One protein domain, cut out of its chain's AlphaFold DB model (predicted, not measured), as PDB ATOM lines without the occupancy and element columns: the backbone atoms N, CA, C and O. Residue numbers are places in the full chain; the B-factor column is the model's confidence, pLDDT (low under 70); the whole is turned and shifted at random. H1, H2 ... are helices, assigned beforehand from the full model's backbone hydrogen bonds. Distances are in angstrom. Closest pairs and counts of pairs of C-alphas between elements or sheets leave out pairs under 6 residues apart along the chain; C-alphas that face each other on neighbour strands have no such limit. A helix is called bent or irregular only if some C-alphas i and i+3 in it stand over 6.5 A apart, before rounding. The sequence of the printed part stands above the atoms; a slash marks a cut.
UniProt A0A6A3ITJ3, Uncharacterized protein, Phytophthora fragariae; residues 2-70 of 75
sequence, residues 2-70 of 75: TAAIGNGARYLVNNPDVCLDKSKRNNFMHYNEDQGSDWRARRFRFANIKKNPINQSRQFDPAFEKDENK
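Overview. This is residues 2 to 70 of the 75 residues of an uncharacterized protein of Phytophthora fragariae (UniProt A0A6A3ITJ3). Helix H2 is the middle of a loose, open, zigzagging chain: on one side H1 comes to it with its last residue, Asn 14, near Trp 39, while residues 2 to 10 of H1 stick out free. The long loop of residues 15 to 32 swings out beyond the start of H2, and past the other end of H2 residues 49 to 54 loop out freely before the short helix H3, after which residues 65 to 70 fold back towards H2. The printed part has 69 residues with three named helices, in the order H1, H2, H3, and no named strand; its class is all helix. It is loose, with a radius of gyration of the C-alphas of 14.6 A, and flat, spanning 42 by 31 by 16 A.

Along the chain. H2, residues 33 to 47, is the longest helix, 21.0 A from C-alpha 33 at (4.604, -42.384, 42.550) to C-alpha 47. H1, residues 2 to 14, begins with C-alpha 2 at (17.001, -67.461, 31.600) and is 18.4 A long. H3, residues 58 to 64, measures 10.6 A and ends with C-alpha 64 at (10.182, -37.686, 25.442); it is irregular, with C-alphas 59 and 62 lying 7.2 A apart.

Arrangement. H2 and H1 are close but not clearly touching; their closest C-alphas, those of Trp 39 and Asn 14, are 7.0 A apart. They run opposite ways at a tilt of 38 degrees, only just steep. H2 and H3 are only just apart, with their closest C-alphas at 8.4 A. H1 and H3 are apart. Every O i to N i+4 pair is within hydrogen-bond range in H1 and H2; in H3 0 of 3 are, beside 3 of 4 O i to N i+3 pairs.

Size, cuts and confidence. The C-alphas farthest apart, those of Asn 26 and Pro 53, are 42.5 A apart. The printed part has no cut. The link from H1 to H2 is long, 18 residues; that from H2 to H3 is short, 10 residues. The mean pLDDT of the printed part is 74.1, with residues 2 to 14 and 18 to 31 under 70.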
ATOM      1  N   THR A   2      16.980 -67.955  30.205       54.06
ATOM      2  CA  THR A   2      17.001 -67.461  31.600       54.06
ATOM      3  C   THR A   2      16.780 -65.944  31.744       54.06
ATOM      4  O   THR A   2      16.092 -65.502  32.660       54.06
ATOM      5  N   ALA A   3      17.286 -65.136  30.804       55.41
ATOM      6  CA  ALA A   3      17.136 -63.675  30.830       55.41
ATOM      7  C   ALA A   3      15.696 -63.188  30.564       55.41
ATOM      8  O   ALA A   3      15.262 -62.195  31.145       55.41
ATOM      9  N   ALA A   4      14.936 -63.899  29.721       57.00
ATOM     10  CA  ALA A   4      13.555 -63.540  29.391       57.00
ATOM     11  C   ALA A   4      12.615 -63.767  30.586       57.00
ATOM     12  O   ALA A   4      11.814 -62.896  30.918       57.00
ATOM     13  N   ILE A   5      12.784 -64.894  31.286       60.06
ATOM     14  CA  ILE A   5      12.018 -65.220  32.496       60.06
ATOM     15  C   ILE A   5      12.372 -64.248  33.631       60.06
ATOM     16  O   ILE A   5      11.477 -63.721  34.284       60.06
ATOM     17  N   GLY A   6      13.659 -63.935  33.826       61.34
ATOM     18  CA  GLY A   6      14.098 -62.978  34.850       61.34
ATOM     19  C   GLY A   6      13.576 -61.552  34.626       61.34
ATOM     20  O   GLY A   6      13.170 -60.883  35.578       61.34
ATOM     21  N   ASN A   7      13.527 -61.093  33.371       63.06
ATOM     22  CA  ASN A   7      12.946 -59.792  33.035       63.06
ATOM     23  C   ASN A   7      11.418 -59.787  33.176       63.06
ATOM     24  O   ASN A   7      10.874 -58.818  33.701       63.06
ATOM     25  N   GLY A   8      10.737 -60.872  32.790       63.50
ATOM     26  CA  GLY A   8       9.291 -61.028  32.982       63.50
ATOM     27  C   GLY A   8       8.885 -61.075  34.458       63.50
ATOM     28  O   GLY A   8       7.945 -60.397  34.861       63.50
ATOM     29  N   ALA A   9       9.641 -61.784  35.299       62.69
ATOM     30  CA  ALA A   9       9.406 -61.822  36.741       62.69
ATOM     31  C   ALA A   9       9.606 -60.442  37.390       62.69
ATOM     32  O   ALA A   9       8.750 -59.989  38.148       62.69
ATOM     33  N   ARG A  10      10.680 -59.712  37.037       64.38
ATOM     34  CA  ARG A  10      10.866 -58.319  37.488       64.38
ATOM     35  C   ARG A  10       9.754 -57.393  37.000       64.38
ATOM     36  O   ARG A  10       9.415 -56.456  37.718       64.38
ATOM     37  N   TYR A  11       9.201 -57.636  35.815       67.75
ATOM     38  CA  TYR A  11       8.064 -56.883  35.290       67.75
ATOM     39  C   TYR A  11       6.800 -57.140  36.124       67.75
ATOM     40  O   TYR A  11       6.146 -56.200  36.554       67.75
ATOM     41  N   LEU A  12       6.496 -58.396  36.456       65.81
ATOM     42  CA  LEU A  12       5.328 -58.735  37.277       65.81
ATOM     43  C   LEU A  12       5.436 -58.224  38.722       65.81
ATOM     44  O   LEU A  12       4.449 -57.747  39.271       65.81
ATOM     45  N   VAL A  13       6.624 -58.275  39.329       67.44
ATOM     46  CA  VAL A  13       6.837 -57.827  40.721       67.44
ATOM     47  C   VAL A  13       6.817 -56.297  40.852       67.44
ATOM     48  O   VAL A  13       6.337 -55.757  41.853       67.44
ATOM     49  N   ASN A  14       7.311 -55.584  39.836       69.06
ATOM     50  CA  ASN A  14       7.337 -54.119  39.827       69.06
ATOM     51  C   ASN A  14       6.080 -53.479  39.236       69.06
ATOM     52  O   ASN A  14       6.009 -52.253  39.188       69.06
ATOM     53  N   ASN A  15       5.103 -54.279  38.803       72.00
ATOM     54  CA  ASN A  15       3.833 -53.745  38.347       72.00
ATOM     55  C   ASN A  15       3.147 -53.017  39.526       72.00
ATOM     56  O   ASN A  15       3.016 -53.621  40.601       72.00
ATOM     57  N   PRO A  16       2.747 -51.739  39.371       70.81
ATOM     58  CA  PRO A  16       1.997 -51.021  40.401       70.81
ATOM     59  C   PRO A  16       0.655 -51.694  40.725       70.81
ATOM     60  O   PRO A  16       0.201 -51.621  41.858       70.81
ATOM     61  N   ASP A  17       0.069 -52.426  39.774       70.06
ATOM     62  CA  ASP A  17      -1.253 -53.037  39.941       70.06
ATOM     63  C   ASP A  17      -1.209 -54.450  40.552       70.06
ATOM     64  O   ASP A  17      -2.251 -55.039  40.838       70.06
ATOM     65  N   VAL A  18      -0.019 -55.036  40.751       69.31
ATOM     66  CA  VAL A  18       0.120 -56.413  41.256       69.31
ATOM     67  C   VAL A  18       0.900 -56.437  42.569       69.31
ATOM     68  O   VAL A  18       2.090 -56.122  42.642       69.31
ATOM     69  N   CYS A  19       0.231 -56.894  43.627       66.38
ATOM     70  CA  CYS A  19       0.799 -57.013  44.969       66.38
ATOM     71  C   CYS A  19       1.322 -58.429  45.252       66.38
ATOM     72  O   CYS A  19       0.784 -59.144  46.095       66.38
ATOM     73  N   LEU A  20       2.379 -58.845  44.541       65.56
ATOM     74  CA  LEU A  20       3.053 -60.128  44.819       65.56
ATOM     75  C   LEU A  20       3.986 -60.060  46.037       65.56
ATOM     76  O   LEU A  20       4.211 -61.072  46.699       65.56
ATOM     77  N   ASP A  21       4.538 -58.882  46.333       66.69
ATOM     78  CA  ASP A  21       5.452 -58.690  47.458       66.69
ATOM     79  C   ASP A  21       4.686 -58.479  48.775       66.69
ATOM     80  O   ASP A  21       3.688 -57.755  48.838       66.69
ATOM     81  N   LYS A  22       5.188 -59.081  49.861       67.38
ATOM     82  CA  LYS A  22       4.626 -58.938  51.207       67.38
ATOM     83  C   LYS A  22       4.640 -57.483  51.679       67.38
ATOM     84  O   LYS A  22       3.733 -57.112  52.420       67.38
ATOM     85  N   SER A  23       5.616 -56.688  51.234       65.62
ATOM     86  CA  SER A  23       5.732 -55.257  51.550       65.62
ATOM     87  C   SER A  23       4.553 -54.427  51.017       65.62
ATOM     88  O   SER A  23       4.133 -53.465  51.654       65.62
ATOM     89  N   LYS A  24       3.964 -54.838  49.885       63.06
ATOM     90  CA  LYS A  24       2.861 -54.133  49.216       63.06
ATOM     91  C   LYS A  24       1.485 -54.450  49.804       63.06
ATOM     92  O   LYS A  24       0.572 -53.650  49.653       63.06
ATOM     93  N   ARG A  25       1.331 -55.573  50.519       68.00
ATOM     94  CA  ARG A  25       0.031 -56.022  51.068       68.00
ATOM     95  C   ARG A  25      -0.572 -55.083  52.115       68.00
ATOM     96  O   ARG A  25      -1.781 -55.100  52.298       68.00
ATOM     97  N   ASN A  26       0.255 -54.281  52.783       65.62
ATOM     98  CA  ASN A  26      -0.194 -53.323  53.798       65.62
ATOM     99  C   ASN A  26      -0.381 -51.900  53.247       65.62
ATOM    100  O   ASN A  26      -0.727 -50.997  54.007       65.62
ATOM    101  N   ASN A  27      -0.129 -51.668  51.953       61.81
ATOM    102  CA  ASN A  27      -0.207 -50.336  51.371       61.81
ATOM    103  C   ASN A  27      -1.602 -50.096  50.779       61.81
ATOM    104  O   ASN A  27      -1.890 -50.504  49.658       61.81
ATOM    105  N   PHE A  28      -2.471 -49.432  51.545       59.47
ATOM    106  CA  PHE A  28      -3.870 -49.176  51.174       59.47
ATOM    107  C   PHE A  28      -4.016 -48.408  49.850       59.47
ATOM    108  O   PHE A  28      -4.966 -48.626  49.100       59.47
ATOM    109  N   MET A  29      -3.052 -47.537  49.538       61.84
ATOM    110  CA  MET A  29      -3.096 -46.705  48.338       61.84
ATOM    111  C   MET A  29      -2.642 -47.432  47.074       61.84
ATOM    112  O   MET A  29      -2.881 -46.889  46.007       61.84
ATOM    113  N   HIS A  30      -2.016 -48.619  47.158       60.88
ATOM    114  CA  HIS A  30      -1.475 -49.426  46.039       60.88
ATOM    115  C   HIS A  30      -0.491 -48.713  45.074       60.88
ATOM    116  O   HIS A  30       0.255 -49.376  44.357       60.88
ATOM    117  N   TYR A  31      -0.412 -47.383  45.099       62.09
ATOM    118  CA  TYR A  31       0.327 -46.537  44.178       62.09
ATOM    119  C   TYR A  31       1.428 -45.791  44.934       62.09
ATOM    120  O   TYR A  31       1.166 -44.922  45.760       62.09
ATOM    121  N   ASN A  32       2.677 -46.144  44.639       73.38
ATOM    122  CA  ASN A  32       3.833 -45.307  44.940       73.38
ATOM    123  C   ASN A  32       4.201 -44.562  43.648       73.38
ATOM    124  O   ASN A  32       4.377 -45.204  42.608       73.38
ATOM    125  N   GLU A  33       4.286 -43.234  43.703       75.44
ATOM    126  CA  GLU A  33       4.604 -42.384  42.550       75.44
ATOM    127  C   GLU A  33       5.934 -42.785  41.900       75.44
ATOM    128  O   GLU A  33       5.986 -42.941  40.680       75.44
ATOM    129  N   ASP A  34       6.945 -43.105  42.713       77.56
ATOM    130  CA  ASP A  34       8.252 -43.585  42.253       77.56
ATOM    131  C   ASP A  34       8.151 -44.931  41.529       77.56
ATOM    132  O   ASP A  34       8.857 -45.204  40.564       77.56
ATOM    133  N   GLN A  35       7.250 -45.810  41.966       76.75
ATOM    134  CA  GLN A  35       7.039 -47.082  41.279       76.75
ATOM    135  C   GLN A  35       6.280 -46.885  39.962       76.75
ATOM    136  O   GLN A  35       6.554 -47.579  38.981       76.75
ATOM    137  N   GLY A  36       5.335 -45.943  39.932       77.19
ATOM    138  CA  GLY A  36       4.556 -45.596  38.748       77.19
ATOM    139  C   GLY A  36       5.402 -44.937  37.660       77.19
ATOM    140  O   GLY A  36       5.301 -45.323  36.491       77.19
ATOM    141  N   SER A  37       6.260 -43.985  38.025       80.50
ATOM    142  CA  SER A  37       7.236 -43.362  37.122       80.50
ATOM    143  C   SER A  37       8.154 -44.419  36.512       80.50
ATOM    144  O   SER A  37       8.181 -44.621  35.295       80.50
ATOM    145  N   ASP A  38       8.779 -45.225  37.362       81.31
ATOM    146  CA  ASP A  38       9.741 -46.244  36.959       81.31
ATOM    147  C   ASP A  38       9.095 -47.360  36.105       81.31
ATOM    148  O   ASP A  38       9.695 -47.925  35.183       81.31
ATOM    149  N   TRP A  39       7.824 -47.684  36.361       81.19
ATOM    150  CA  TRP A  39       7.017 -48.573  35.520       81.19
ATOM    151  C   TRP A  39       6.750 -47.992  34.126       81.19
ATOM    152  O   TRP A  39       6.960 -48.671  33.112       81.19
ATOM    153  N   ARG A  40       6.311 -46.730  34.045       84.81
ATOM    154  CA  ARG A  40       6.048 -46.051  32.765       84.81
ATOM    155  C   ARG A  40       7.317 -45.918  31.931       84.81
ATOM    156  O   ARG A  40       7.272 -46.257  30.747       84.81
ATOM    157  N   ALA A  41       8.426 -45.505  32.540       85.12
ATOM    158  CA  ALA A  41       9.724 -45.355  31.887       85.12
ATOM    159  C   ALA A  41      10.189 -46.666  31.236       85.12
ATOM    160  O   ALA A  41      10.612 -46.699  30.078       85.12
ATOM    161  N   ARG A  42      10.029 -47.794  31.943       83.56
ATOM    162  CA  ARG A  42      10.336 -49.128  31.402       83.56
ATOM    163  C   ARG A  42       9.489 -49.468  30.181       83.56
ATOM    164  O   ARG A  42      10.044 -49.891  29.168       83.56
ATOM    165  N   ARG A  43       8.167 -49.271  30.233       85.06
ATOM    166  CA  ARG A  43       7.294 -49.525  29.068       85.06
ATOM    167  C   ARG A  43       7.631 -48.615  27.893       85.06
ATOM    168  O   ARG A  43       7.618 -49.070  26.755       85.06
ATOM    169  N   PHE A  44       7.959 -47.357  28.169       86.00
ATOM    170  CA  PHE A  44       8.377 -46.404  27.151       86.00
ATOM    171  C   PHE A  44       9.679 -46.839  26.467       86.00
ATOM    172  O   PHE A  44       9.753 -46.831  25.240       86.00
ATOM    173  N   ARG A  45      10.668 -47.320  27.230       85.00
ATOM    174  CA  ARG A  45      11.887 -47.932  26.676       85.00
ATOM    175  C   ARG A  45      11.558 -49.123  25.780       85.00
ATOM    176  O   ARG A  45      12.016 -49.155  24.645       85.00
ATOM    177  N   PHE A  46      10.720 -50.054  26.244       83.06
ATOM    178  CA  PHE A  46      10.309 -51.218  25.446       83.06
ATOM    179  C   PHE A  46       9.600 -50.828  24.143       83.06
ATOM    180  O   PHE A  46       9.908 -51.383  23.089       83.06
ATOM    181  N   ALA A  47       8.693 -49.852  24.194       83.31
ATOM    182  CA  ALA A  47       7.960 -49.368  23.025       83.31
ATOM    183  C   ALA A  47       8.861 -48.675  21.983       83.31
ATOM    184  O   ALA A  47       8.508 -48.619  20.806       83.31
ATOM    185  N   ASN A  48      10.026 -48.179  22.403       84.56
ATOM    186  CA  ASN A  48      11.009 -47.524  21.541       84.56
ATOM    187  C   ASN A  48      12.192 -48.425  21.151       84.56
ATOM    188  O   ASN A  48      13.104 -47.954  20.481       84.56
ATOM    189  N   ILE A  49      12.181 -49.721  21.498       84.12
ATOM    190  CA  ILE A  49      13.234 -50.664  21.061       84.12
ATOM    191  C   ILE A  49      13.320 -50.737  19.532       84.12
ATOM    192  O   ILE A  49      14.401 -50.907  18.973       84.12
ATOM    193  N   LYS A  50      12.180 -50.627  18.845       82.56
ATOM    194  CA  LYS A  50      12.103 -50.633  17.386       82.56
ATOM    195  C   LYS A  50      11.393 -49.374  16.907       82.56
ATOM    196  O   LYS A  50      10.353 -49.004  17.447       82.56
ATOM    197  N   LYS A  51      11.913 -48.749  15.852       81.81
ATOM    198  CA  LYS A  51      11.256 -47.619  15.182       81.81
ATOM    199  C   LYS A  51       9.882 -48.026  14.647       81.81
ATOM    200  O   LYS A  51       9.747 -49.088  14.034       81.81
ATOM    201  N   ASN A  52       8.876 -47.181  14.850       81.94
ATOM    202  CA  ASN A  52       7.568 -47.316  14.221       81.94
ATOM    203  C   ASN A  52       7.001 -45.923  13.848       81.94
ATOM    204  O   ASN A  52       7.455 -44.907  14.369       81.94
ATOM    205  N   PRO A  53       5.985 -45.844  12.976       81.00
ATOM    206  CA  PRO A  53       5.397 -44.562  12.572       81.00
ATOM    207  C   PRO A  53       4.806 -43.734  13.728       81.00
ATOM    208  O   PRO A  53       4.769 -42.512  13.659       81.00
ATOM    209  N   ILE A  54       4.358 -44.390  14.800       80.38
ATOM    210  CA  ILE A  54       3.772 -43.774  15.998       80.38
ATOM    211  C   ILE A  54       4.865 -43.146  16.875       80.38
ATOM    212  O   ILE A  54       4.706 -42.016  17.324       80.38
ATOM    213  N   ASN A  55       5.995 -43.825  17.093       78.56
ATOM    214  CA  ASN A  55       7.073 -43.340  17.950       78.56
ATOM    215  C   ASN A  55       7.935 -42.253  17.297       78.56
ATOM    216  O   ASN A  55       8.567 -41.475  18.006       78.56
ATOM    217  N   GLN A  56       7.897 -42.167  15.966       79.38
ATOM    218  CA  GLN A  56       8.463 -41.064  15.186       79.38
ATOM    219  C   GLN A  56       7.461 -39.925  14.946       79.38
ATOM    220  O   GLN A  56       7.814 -38.906  14.356       79.38
ATOM    221  N   SER A  57       6.199 -40.085  15.353       83.25
ATOM    222  CA  SER A  57       5.193 -39.047  15.145       83.25
ATOM    223  C   SER A  57       5.393 -37.876  16.107       83.25
ATOM    224  O   SER A  57       5.720 -38.059  17.280       83.25
ATOM    225  N   ARG A  58       5.073 -36.668  15.631       79.75
ATOM    226  CA  ARG A  58       5.098 -35.433  16.436       79.75
ATOM    227  C   ARG A  58       4.144 -35.477  17.638       79.75
ATOM    228  O   ARG A  58       4.305 -34.753  18.610       79.75
ATOM    229  N   GLN A  59       3.136 -36.349  17.587       81.06
ATOM    230  CA  GLN A  59       2.196 -36.570  18.690       81.06
ATOM    231  C   GLN A  59       2.864 -37.234  19.900       81.06
ATOM    232  O   GLN A  59       2.333 -37.181  21.007       81.06
ATOM    233  N   PHE A  60       4.021 -37.862  19.694       81.25
ATOM    234  CA  PHE A  60       4.736 -38.602  20.719       81.25
ATOM    235  C   PHE A  60       5.886 -37.794  21.348       81.25
ATOM    236  O   PHE A  60       6.515 -38.266  22.290       81.25
ATOM    237  N   ASP A  61       6.131 -36.561  20.893       82.25
ATOM    238  CA  ASP A  61       7.143 -35.639  21.438       82.25
ATOM    239  C   ASP A  61       6.963 -35.320  22.930       82.25
ATOM    240  O   ASP A  61       7.938 -35.471  23.673       82.25
ATOM    241  N   PRO A  62       5.741 -35.052  23.435       85.25
ATOM    242  CA  PRO A  62       5.536 -34.780  24.862       85.25
ATOM    243  C   PRO A  62       5.926 -35.956  25.768       85.25
ATOM    244  O   PRO A  62       6.179 -35.796  26.961       85.25
ATOM    245  N   ALA A  63       5.964 -37.178  25.224       81.19
ATOM    246  CA  ALA A  63       6.391 -38.345  25.981       81.19
ATOM    247  C   ALA A  63       7.917 -38.386  26.186       81.19
ATOM    248  O   ALA A  63       8.354 -38.963  27.178       81.19
ATOM    249  N   PHE A  64       8.717 -37.763  25.313       82.31
ATOM    250  CA  PHE A  64      10.182 -37.686  25.442       82.31
ATOM    251  C   PHE A  64      10.655 -36.520  26.314       82.31
ATOM    252  O   PHE A  64      11.762 -36.576  26.841       82.31
ATOM    253  N   GLU A  65       9.825 -35.493  26.499       84.81
ATOM    254  CA  GLU A  65      10.142 -34.333  27.346       84.81
ATOM    255  C   GLU A  65      10.255 -34.692  28.837       84.81
ATOM    256  O   GLU A  65      10.953 -34.016  29.593       84.81
ATOM    257  N   LYS A  66       9.605 -35.782  29.263       83.62
ATOM    258  CA  LYS A  66       9.649 -36.265  30.648       83.62
ATOM    259  C   LYS A  66      11.058 -36.699  31.043       83.62
ATOM    260  O   LYS A  66      11.696 -37.467  30.324       83.62
ATOM    261  N   ASP A  67      11.490 -36.303  32.239       81.94
ATOM    262  CA  ASP A  67      12.830 -36.601  32.767       81.94
ATOM    263  C   ASP A  67      13.169 -38.098  32.753       81.94
ATOM    264  O   ASP A  67      14.265 -38.490  32.357       81.94
ATOM    265  N   GLU A  68      12.187 -38.942  33.078       79.06
ATOM    266  CA  GLU A  68      12.279 -40.408  33.081       79.06
ATOM    267  C   GLU A  68      12.666 -41.017  31.714       79.06
ATOM    268  O   GLU A  68      13.221 -42.118  31.641       79.06
ATOM    269  N   ASN A  69      12.366 -40.312  30.620       82.06
ATOM    270  CA  ASN A  69      12.431 -40.822  29.251       82.06
ATOM    271  C   ASN A  69      13.607 -40.265  28.439       82.06
ATOM    272  O   ASN A  69      13.867 -40.756  27.338       82.06
ATOM    273  N   LYS A  70      14.372 -39.315  28.997       82.31
ATOM    274  CA  LYS A  70      15.533 -38.680  28.344       82.31
ATOM    275  C   LYS A  70      16.642 -39.662  27.947       82.31
ATOM    276  O   LYS A  70      17.460 -39.354  27.088       82.31
TER     277      LYS A  70